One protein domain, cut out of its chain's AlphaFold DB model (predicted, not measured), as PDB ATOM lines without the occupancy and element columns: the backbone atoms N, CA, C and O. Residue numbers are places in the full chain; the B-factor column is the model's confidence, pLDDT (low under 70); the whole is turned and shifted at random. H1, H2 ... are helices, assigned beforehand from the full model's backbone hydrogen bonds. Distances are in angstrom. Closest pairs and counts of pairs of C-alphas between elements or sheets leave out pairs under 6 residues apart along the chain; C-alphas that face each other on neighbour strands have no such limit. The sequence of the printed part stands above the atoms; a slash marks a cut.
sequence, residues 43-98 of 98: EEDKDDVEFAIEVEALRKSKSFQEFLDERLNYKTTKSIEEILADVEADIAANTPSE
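What this domain is: This is residues 43 to 98 of the 98 residues of an uncharacterized protein of Tolypothrix bouteillei VB521301 (UniProt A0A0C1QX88). Going along the printed part, you meet three helices strung out as an open arch: H1 is one leg, H2 turns a corner from it over the top, and after a link without a named element H3 makes the other leg, ending in the short tail of residues 95 to 98. No core is formed, and the space between H1 and H3 is empty. The printed part has 56 residues, with three named helices in the order H1, H2, H3 and no named strand; the class is all helix. The whole is extended, with a radius of gyration of the C-alphas of 18.9 A and spans of 49 by 34 by 19 A.

Where its parts are: Find C-alpha 43 at (307.378, 497.649, 494.959); from there H1, residues 43 to 60, runs 26.3 A. Next look at H2, residues 62 to 72, which measures 15.3 A from first to last C-alpha. H3, residues 80 to 94, begins with C-alpha 80 at (314.093, 490.633, 530.156) and runs 21.2 A to C-alpha 94 at (293.361, 491.103, 534.541).

How they stand to each other: Look first at Leu 58 and Phe 64, whose C-alphas, 6.4 A apart, are the closest of H1 and H2. These helices only just touch, with 3 pairs of C-alphas within 8 A, and only at the corner by their link; H1 does so with residues 58 to 59 alone. Their lines are about perpendicular, at 85 degrees. H3 is apart from both H1 and H2. In H2 and H3 every O i to N i+4 pair is within hydrogen-bond range; in H1 12 of 14 are.

The domain as a whole: The C-alphas farthest apart are those of Lys 60 and Glu 98, the chain's last residue, at 51.1 A. The printed part has no cut; the link from H1 to H2 is tight, and that from H2 to H3, 7 residues, is short. Mean pLDDT of the printed part is 84.1; look for values under 70 at residue 75 and residues 95 to 98.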
ATOM      1  N   GLU A  43     308.182 497.637 493.723       78.62
ATOM      2  CA  GLU A  43     307.378 497.649 494.959       78.62
ATOM      3  C   GLU A  43     308.269 497.493 496.204       78.62
ATOM      4  O   GLU A  43     308.077 498.213 497.170       78.62
ATOM      5  N   GLU A  44     309.314 496.663 496.132       74.56
ATOM      6  CA  GLU A  44     310.305 496.509 497.211       74.56
ATOM      7  C   GLU A  44     311.105 497.802 497.455       74.56
ATOM      8  O   GLU A  44     311.300 498.214 498.593       74.56
ATOM      9  N   ASP A  45     311.518 498.497 496.389       78.69
ATOM     10  CA  ASP A  45     312.250 499.763 496.506       78.69
ATOM     11  C   ASP A  45     311.371 500.908 497.046       78.69
ATOM     12  O   ASP A  45     311.903 501.906 497.536       78.69
ATOM     13  N   LYS A  46     310.041 500.835 496.893       80.50
ATOM     14  CA  LYS A  46     309.137 501.876 497.405       80.50
ATOM     15  C   LYS A  46     309.114 501.875 498.919       80.50
ATOM     16  O   LYS A  46     309.235 502.954 499.484       80.50
ATOM     17  N   ASP A  47     309.012 500.699 499.533       81.88
ATOM     18  CA  ASP A  47     309.003 500.563 500.988       81.88
ATOM     19  C   ASP A  47     310.300 501.138 501.577       81.88
ATOM     20  O   ASP A  47     310.259 501.935 502.513       81.88
ATOM     21  N   ASP A  48     311.449 500.835 500.961       83.25
ATOM     22  CA  ASP A  48     312.751 501.371 501.371       83.25
ATOM     23  C   ASP A  48     312.832 502.902 501.233       83.25
ATOM     24  O   ASP A  48     313.356 503.590 502.115       83.25
ATOM     25  N   VAL A  49     312.330 503.460 500.126       84.56
ATOM     26  CA  VAL A  49     312.354 504.912 499.886       84.56
ATOM     27  C   VAL A  49     311.371 505.647 500.795       84.56
ATOM     28  O   VAL A  49     311.720 506.700 501.330       84.56
ATOM     29  N   GLU A  50     310.169 505.115 500.992       81.81
ATOM     30  CA  GLU A  50     309.164 505.675 501.895       81.81
ATOM     31  C   GLU A  50     309.670 505.650 503.338       81.81
ATOM     32  O   GLU A  50     309.689 506.691 503.996       81.81
ATOM     33  N   PHE A  51     310.232 504.522 503.776       81.50
ATOM     34  CA  PHE A  51     310.875 504.413 505.081       81.50
ATOM     35  C   PHE A  51     312.026 505.414 505.242       81.50
ATOM     36  O   PHE A  51     312.117 506.103 506.258       81.50
ATOM     37  N   ALA A  52     312.893 505.563 504.237       87.12
ATOM     38  CA  ALA A  52     313.980 506.542 504.289       87.12
ATOM     39  C   ALA A  52     313.462 507.987 504.423       87.12
ATOM     40  O   ALA A  52     314.045 508.786 505.164       87.12
ATOM     41  N   ILE A  53     312.361 508.327 503.744       88.19
ATOM     42  CA  ILE A  53     311.703 509.638 503.856       88.19
ATOM     43  C   ILE A  53     311.144 509.844 505.269       88.19
ATOM     44  O   ILE A  53     311.371 510.902 505.865       88.19
ATOM     45  N   GLU A  54     310.454 508.849 505.826       87.94
ATOM     46  CA  GLU A  54     309.923 508.898 507.192       87.94
ATOM     47  C   GLU A  54     311.035 509.056 508.233       87.94
ATOM     48  O   GLU A  54     310.939 509.901 509.128       87.94
ATOM     49  N   VAL A  55     312.131 508.308 508.089       90.25
ATOM     50  CA  VAL A  55     313.306 508.405 508.963       90.25
ATOM     51  C   VAL A  55     313.909 509.807 508.913       90.25
ATOM     52  O   VAL A  55     314.202 510.388 509.960       90.25
ATOM     53  N   GLU A  56     314.067 510.395 507.726       90.56
ATOM     54  CA  GLU A  56     314.572 511.765 507.591       90.56
ATOM     55  C   GLU A  56     313.619 512.806 508.201       90.56
ATOM     56  O   GLU A  56     314.077 513.806 508.768       90.56
ATOM     57  N   ALA A  57     312.305 512.578 508.137       90.06
ATOM     58  CA  ALA A  57     311.322 513.425 508.806       90.06
ATOM     59  C   ALA A  57     311.425 513.311 510.338       90.06
ATOM     60  O   ALA A  57     311.491 514.331 511.032       90.06
ATOM     61  N   LEU A  58     311.519 512.091 510.873       91.31
ATOM     62  CA  LEU A  58     311.690 511.828 512.307       91.31
ATOM     63  C   LEU A  58     313.010 512.388 512.842       91.31
ATOM     64  O   LEU A  58     313.046 512.978 513.923       91.31
ATOM     65  N   ARG A  59     314.092 512.287 512.068       91.50
ATOM     66  CA  ARG A  59     315.399 512.857 512.418       91.50
ATOM     67  C   ARG A  59     315.344 514.374 512.606       91.50
ATOM     68  O   ARG A  59     316.028 514.911 513.471       91.50
ATOM     69  N   LYS A  60     314.534 515.068 511.805       91.88
ATOM     70  CA  LYS A  60     314.337 516.526 511.897       91.88
ATOM     71  C   LYS A  60     313.286 516.921 512.939       91.88
ATOM     72  O   LYS A  60     313.175 518.101 513.272       91.88
ATOM     73  N   SER A  61     312.519 515.965 513.461       95.75
ATOM     74  CA  SER A  61     311.477 516.216 514.451       95.75
ATOM     75  C   SER A  61     312.068 516.455 515.841       95.75
ATOM     76  O   SER A  61     312.593 515.542 516.478       95.75
ATOM     77  N   LYS A  62     311.922 517.684 516.350       94.00
ATOM     78  CA  LYS A  62     312.405 518.079 517.684       94.00
ATOM     79  C   LYS A  62     311.784 517.241 518.803       94.00
ATOM     80  O   LYS A  62     312.506 516.792 519.681       94.00
ATOM     81  N   SER A  63     310.476 516.993 518.746       94.31
ATOM     82  CA  SER A  63     309.775 516.200 519.765       94.31
ATOM     83  C   SER A  63     310.243 514.747 519.789       94.31
ATOM     84  O   SER A  63     310.330 514.143 520.854       94.31
ATOM     85  N   PHE A  64     310.576 514.182 518.626       92.50
ATOM     86  CA  PHE A  64     311.115 512.830 518.552       92.50
ATOM     87  C   PHE A  64     312.539 512.761 519.113       92.50
ATOM     88  O   PHE A  64     312.848 511.837 519.860       92.50
ATOM     89  N   GLN A  65     313.383 513.756 518.821       93.19
ATOM     90  CA  GLN A  65     314.716 513.843 519.429       93.19
ATOM     91  C   GLN A  65     314.631 514.003 520.955       93.19
ATOM     92  O   GLN A  65     315.311 513.281 521.673       93.19
ATOM     93  N   GLU A  66     313.729 514.852 521.456       93.38
ATOM     94  CA  GLU A  66     313.494 515.019 522.900       93.38
ATOM     95  C   GLU A  66     313.038 513.710 523.567       93.38
ATOM     96  O   GLU A  66     313.520 513.363 524.643       93.38
ATOM     97  N   PHE A  67     312.160 512.944 522.911       92.62
ATOM     98  CA  PHE A  67     311.756 511.617 523.380       92.62
ATOM     99  C   PHE A  67     312.933 510.629 523.441       92.62
ATOM    100  O   PHE A  67     313.068 509.886 524.415       92.62
ATOM    101  N   LEU A  68     313.797 510.603 522.419       88.94
ATOM    102  CA  LEU A  68     314.987 509.746 522.417       88.94
ATOM    103  C   LEU A  68     315.965 510.147 523.525       88.94
ATOM    104  O   LEU A  68     316.469 509.271 524.229       88.94
ATOM    105  N   ASP A  69     316.182 511.446 523.727       89.44
ATOM    106  CA  ASP A  69     317.030 511.970 524.798       89.44
ATOM    107  C   ASP A  69     316.496 511.586 526.185       89.44
ATOM    108  O   ASP A  69     317.264 511.192 527.067       89.44
ATOM    109  N   GLU A  70     315.179 511.649 526.393       88.50
ATOM    110  CA  GLU A  70     314.542 511.199 527.635       88.50
ATOM    111  C   GLU A  70     314.772 509.699 527.866       88.50
ATOM    112  O   GLU A  70     315.159 509.283 528.962       88.50
ATOM    113  N   ARG A  71     314.595 508.879 526.822       83.31
ATOM    114  CA  ARG A  71     314.781 507.422 526.890       83.31
ATOM    115  C   ARG A  71     316.232 507.018 527.121       83.31
ATOM    116  O   ARG A  71     316.473 506.105 527.904       83.31
ATOM    117  N   LEU A  72     317.190 507.695 526.492       80.75
ATOM    118  CA  LEU A  72     318.622 507.454 526.701       80.75
ATOM    119  C   LEU A  72     319.066 507.809 528.124       80.75
ATOM    120  O   LEU A  72     319.952 507.162 528.678       80.75
ATOM    121  N   ASN A  73     318.431 508.813 528.733       79.62
ATOM    122  CA  ASN A  73     318.692 509.218 530.114       79.62
ATOM    123  C   ASN A  73     317.892 508.415 531.152       79.62
ATOM    124  O   ASN A  73     318.042 508.649 532.359       79.62
ATOM    125  N   TYR A  74     317.058 507.464 530.720       74.81
ATOM    126  CA  TYR A  74     316.292 506.618 531.622       74.81
ATOM    127  C   TYR A  74     317.229 505.642 532.347       74.81
ATOM    128  O   TYR A  74     317.780 504.710 531.770       74.81
ATOM    129  N   LYS A  75     317.432 505.879 533.646       66.38
ATOM    130  CA  LYS A  75     318.444 505.193 534.471       66.38
ATOM    131  C   LYS A  75     318.107 503.749 534.839       66.38
ATOM    132  O   LYS A  75     318.942 503.072 535.434       66.38
ATOM    133  N   THR A  76     316.898 503.288 534.544       72.00
ATOM    134  CA  THR A  76     316.443 501.957 534.945       72.00
ATOM    135  C   THR A  76     316.437 501.038 533.741       72.00
ATOM    136  O   THR A  76     315.545 501.092 532.898       72.00
ATOM    137  N   THR A  77     317.430 500.162 533.686       72.88
ATOM    138  CA  THR A  77     317.394 498.962 532.856       72.88
ATOM    139  C   THR A  77     316.672 497.877 533.643       72.88
ATOM    140  O   THR A  77     317.114 497.547 534.741       72.88
ATOM    141  N   LYS A  78     315.577 497.339 533.104       79.81
ATOM    142  CA  LYS A  78     315.013 496.069 533.576       79.81
ATOM    143  C   LYS A  78     315.607 494.936 532.751       79.81
ATOM    144  O   LYS A  78     315.802 495.104 531.543       79.81
ATOM    145  N   SER A  79     315.905 493.810 533.381       85.81
ATOM    146  CA  SER A  79     316.236 492.591 532.652       85.81
ATOM    147  C   SER A  79     315.000 492.077 531.908       85.81
ATOM    148  O   SER A  79     313.863 492.444 532.216       85.81
ATOM    149  N   ILE A  80     315.211 491.230 530.900       87.44
ATOM    150  CA  ILE A  80     314.093 490.633 530.156       87.44
ATOM    151  C   ILE A  80     313.231 489.785 531.100       87.44
ATOM    152  O   ILE A  80     312.011 489.796 530.990       87.44
ATOM    153  N   GLU A  81     313.851 489.108 532.062       92.06
ATOM    154  CA  GLU A  81     313.173 488.296 533.072       92.06
ATOM    155  C   GLU A  81     312.273 489.142 533.983       92.06
ATOM    156  O   GLU A  81     311.153 488.735 534.277       92.06
ATOM    157  N   GLU A  82     312.721 490.336 534.384       87.56
ATOM    158  CA  GLU A  82     311.906 491.277 535.167       87.56
ATOM    159  C   GLU A  82     310.700 491.782 534.364       87.56
ATOM    160  O   GLU A  82     309.599 491.887 534.897       87.56
ATOM    161  N   ILE A  83     310.884 492.046 533.066       88.00
ATOM    162  CA  ILE A  83     309.790 492.452 532.172       88.00
ATOM    163  C   ILE A  83     308.774 491.316 532.009       88.00
ATOM    164  O   ILE A  83     307.571 491.561 532.046       88.00
ATOM    165  N   LEU A  84     309.239 490.077 531.834       90.06
ATOM    166  CA  LEU A  84     308.363 488.911 531.710       90.06
ATOM    167  C   LEU A  84     307.542 488.690 532.983       90.06
ATOM    168  O   LEU A  84     306.338 488.471 532.887       90.06
ATOM    169  N   ALA A  85     308.164 488.817 534.157       90.31
ATOM    170  CA  ALA A  85     307.470 488.687 535.434       90.31
ATOM    171  C   ALA A  85     306.386 489.764 535.627       90.31
ATOM    172  O   ALA A  85     305.286 489.443 536.079       90.31
ATOM    173  N   ASP A  86     306.663 491.017 535.248       88.44
ATOM    174  CA  ASP A  86     305.671 492.102 535.290       88.44
ATOM    175  C   ASP A  86     304.477 491.805 534.368       88.44
ATOM    176  O   ASP A  86     303.323 491.935 534.775       88.44
ATOM    177  N   VAL A  87     304.744 491.351 533.138       89.38
ATOM    178  CA  VAL A  87     303.697 491.016 532.159       89.38
ATOM    179  C   VAL A  87     302.848 489.833 532.631       89.38
ATOM    180  O   VAL A  87     301.626 489.871 532.509       89.38
ATOM    181  N   GLU A  88     303.459 488.789 533.192       91.31
ATOM    182  CA  GLU A  88     302.728 487.643 533.749       91.31
ATOM    183  C   GLU A  88     301.837 488.048 534.931       91.31
ATOM    184  O   GLU A  88     300.688 487.604 535.017       91.31
ATOM    185  N   ALA A  89     302.329 488.927 535.809       87.50
ATOM    186  CA  ALA A  89     301.551 489.466 536.919       87.50
ATOM    187  C   ALA A  89     300.358 490.309 536.430       87.50
ATOM    188  O   ALA A  89     299.243 490.136 536.932       87.50
ATOM    189  N   ASP A  90     300.563 491.160 535.421       87.25
ATOM    190  CA  ASP A  90     299.507 491.975 534.809       87.25
ATOM    191  C   ASP A  90     298.441 491.119 534.108       87.25
ATOM    192  O   ASP A  90     297.247 491.429 534.181       87.25
ATOM    193  N   ILE A  91     298.848 490.028 533.450       87.81
ATOM    194  CA  ILE A  91     297.922 489.066 532.836       87.81
ATOM    195  C   ILE A  91     297.097 488.381 533.925       87.81
ATOM    196  O   ILE A  91     295.870 488.402 533.842       87.81
ATOM    197  N   ALA A  92     297.741 487.842 534.965       85.56
ATOM    198  CA  ALA A  92     297.057 487.157 536.060       85.56
ATOM    199  C   ALA A  92     296.054 488.069 536.788       85.56
ATOM    200  O   ALA A  92     294.958 487.625 537.131       85.56
ATOM    201  N   ALA A  93     296.402 489.344 536.983       83.88
ATOM    202  CA  ALA A  93     295.551 490.335 537.637       83.88
ATOM    203  C   ALA A  93     294.333 490.762 536.797       83.88
ATOM    204  O   ALA A  93     293.316 491.161 537.365       83.88
ATOM    205  N   ASN A  94     294.422 490.682 535.464       77.69
ATOM    206  CA  ASN A  94     293.361 491.103 534.541       77.69
ATOM    207  C   ASN A  94     292.563 489.944 533.924       77.69
ATOM    208  O   ASN A  94     291.568 490.192 533.242       77.69
ATOM    209  N   THR A  95     292.942 488.689 534.167       68.94
ATOM    210  CA  THR A  95     292.066 487.538 533.909       68.94
ATOM    211  C   THR A  95     290.960 487.468 534.969       68.94
ATOM    212  O   THR A  95     291.263 487.242 536.142       68.94
ATOM    213  N   PRO A  96     289.673 487.635 534.603       60.03
ATOM    214  CA  PRO A  96     288.580 487.435 535.543       60.03
ATOM    215  C   PRO A  96     288.528 485.957 535.939       60.03
ATOM    216  O   PRO A  96     288.541 485.080 535.079       60.03
ATOM    217  N   SER A  97     288.500 485.686 537.243       63.31
ATOM    218  CA  SER A  97     288.248 484.343 537.767       63.31
ATOM    219  C   SER A  97     286.842 483.897 537.342       63.31
ATOM    220  O   SER A  97     285.883 484.626 537.605       63.31
ATOM    221  N   GLU A  98     286.745 482.754 536.655       52.56
ATOM    222  CA  GLU A  98     285.474 482.079 536.323       52.56
ATOM    223  C   GLU A  98     284.671 481.677 537.567       52.56
ATOM    224  O   GLU A  98     285.289 481.273 538.582       52.56
TER     225      GLU A  98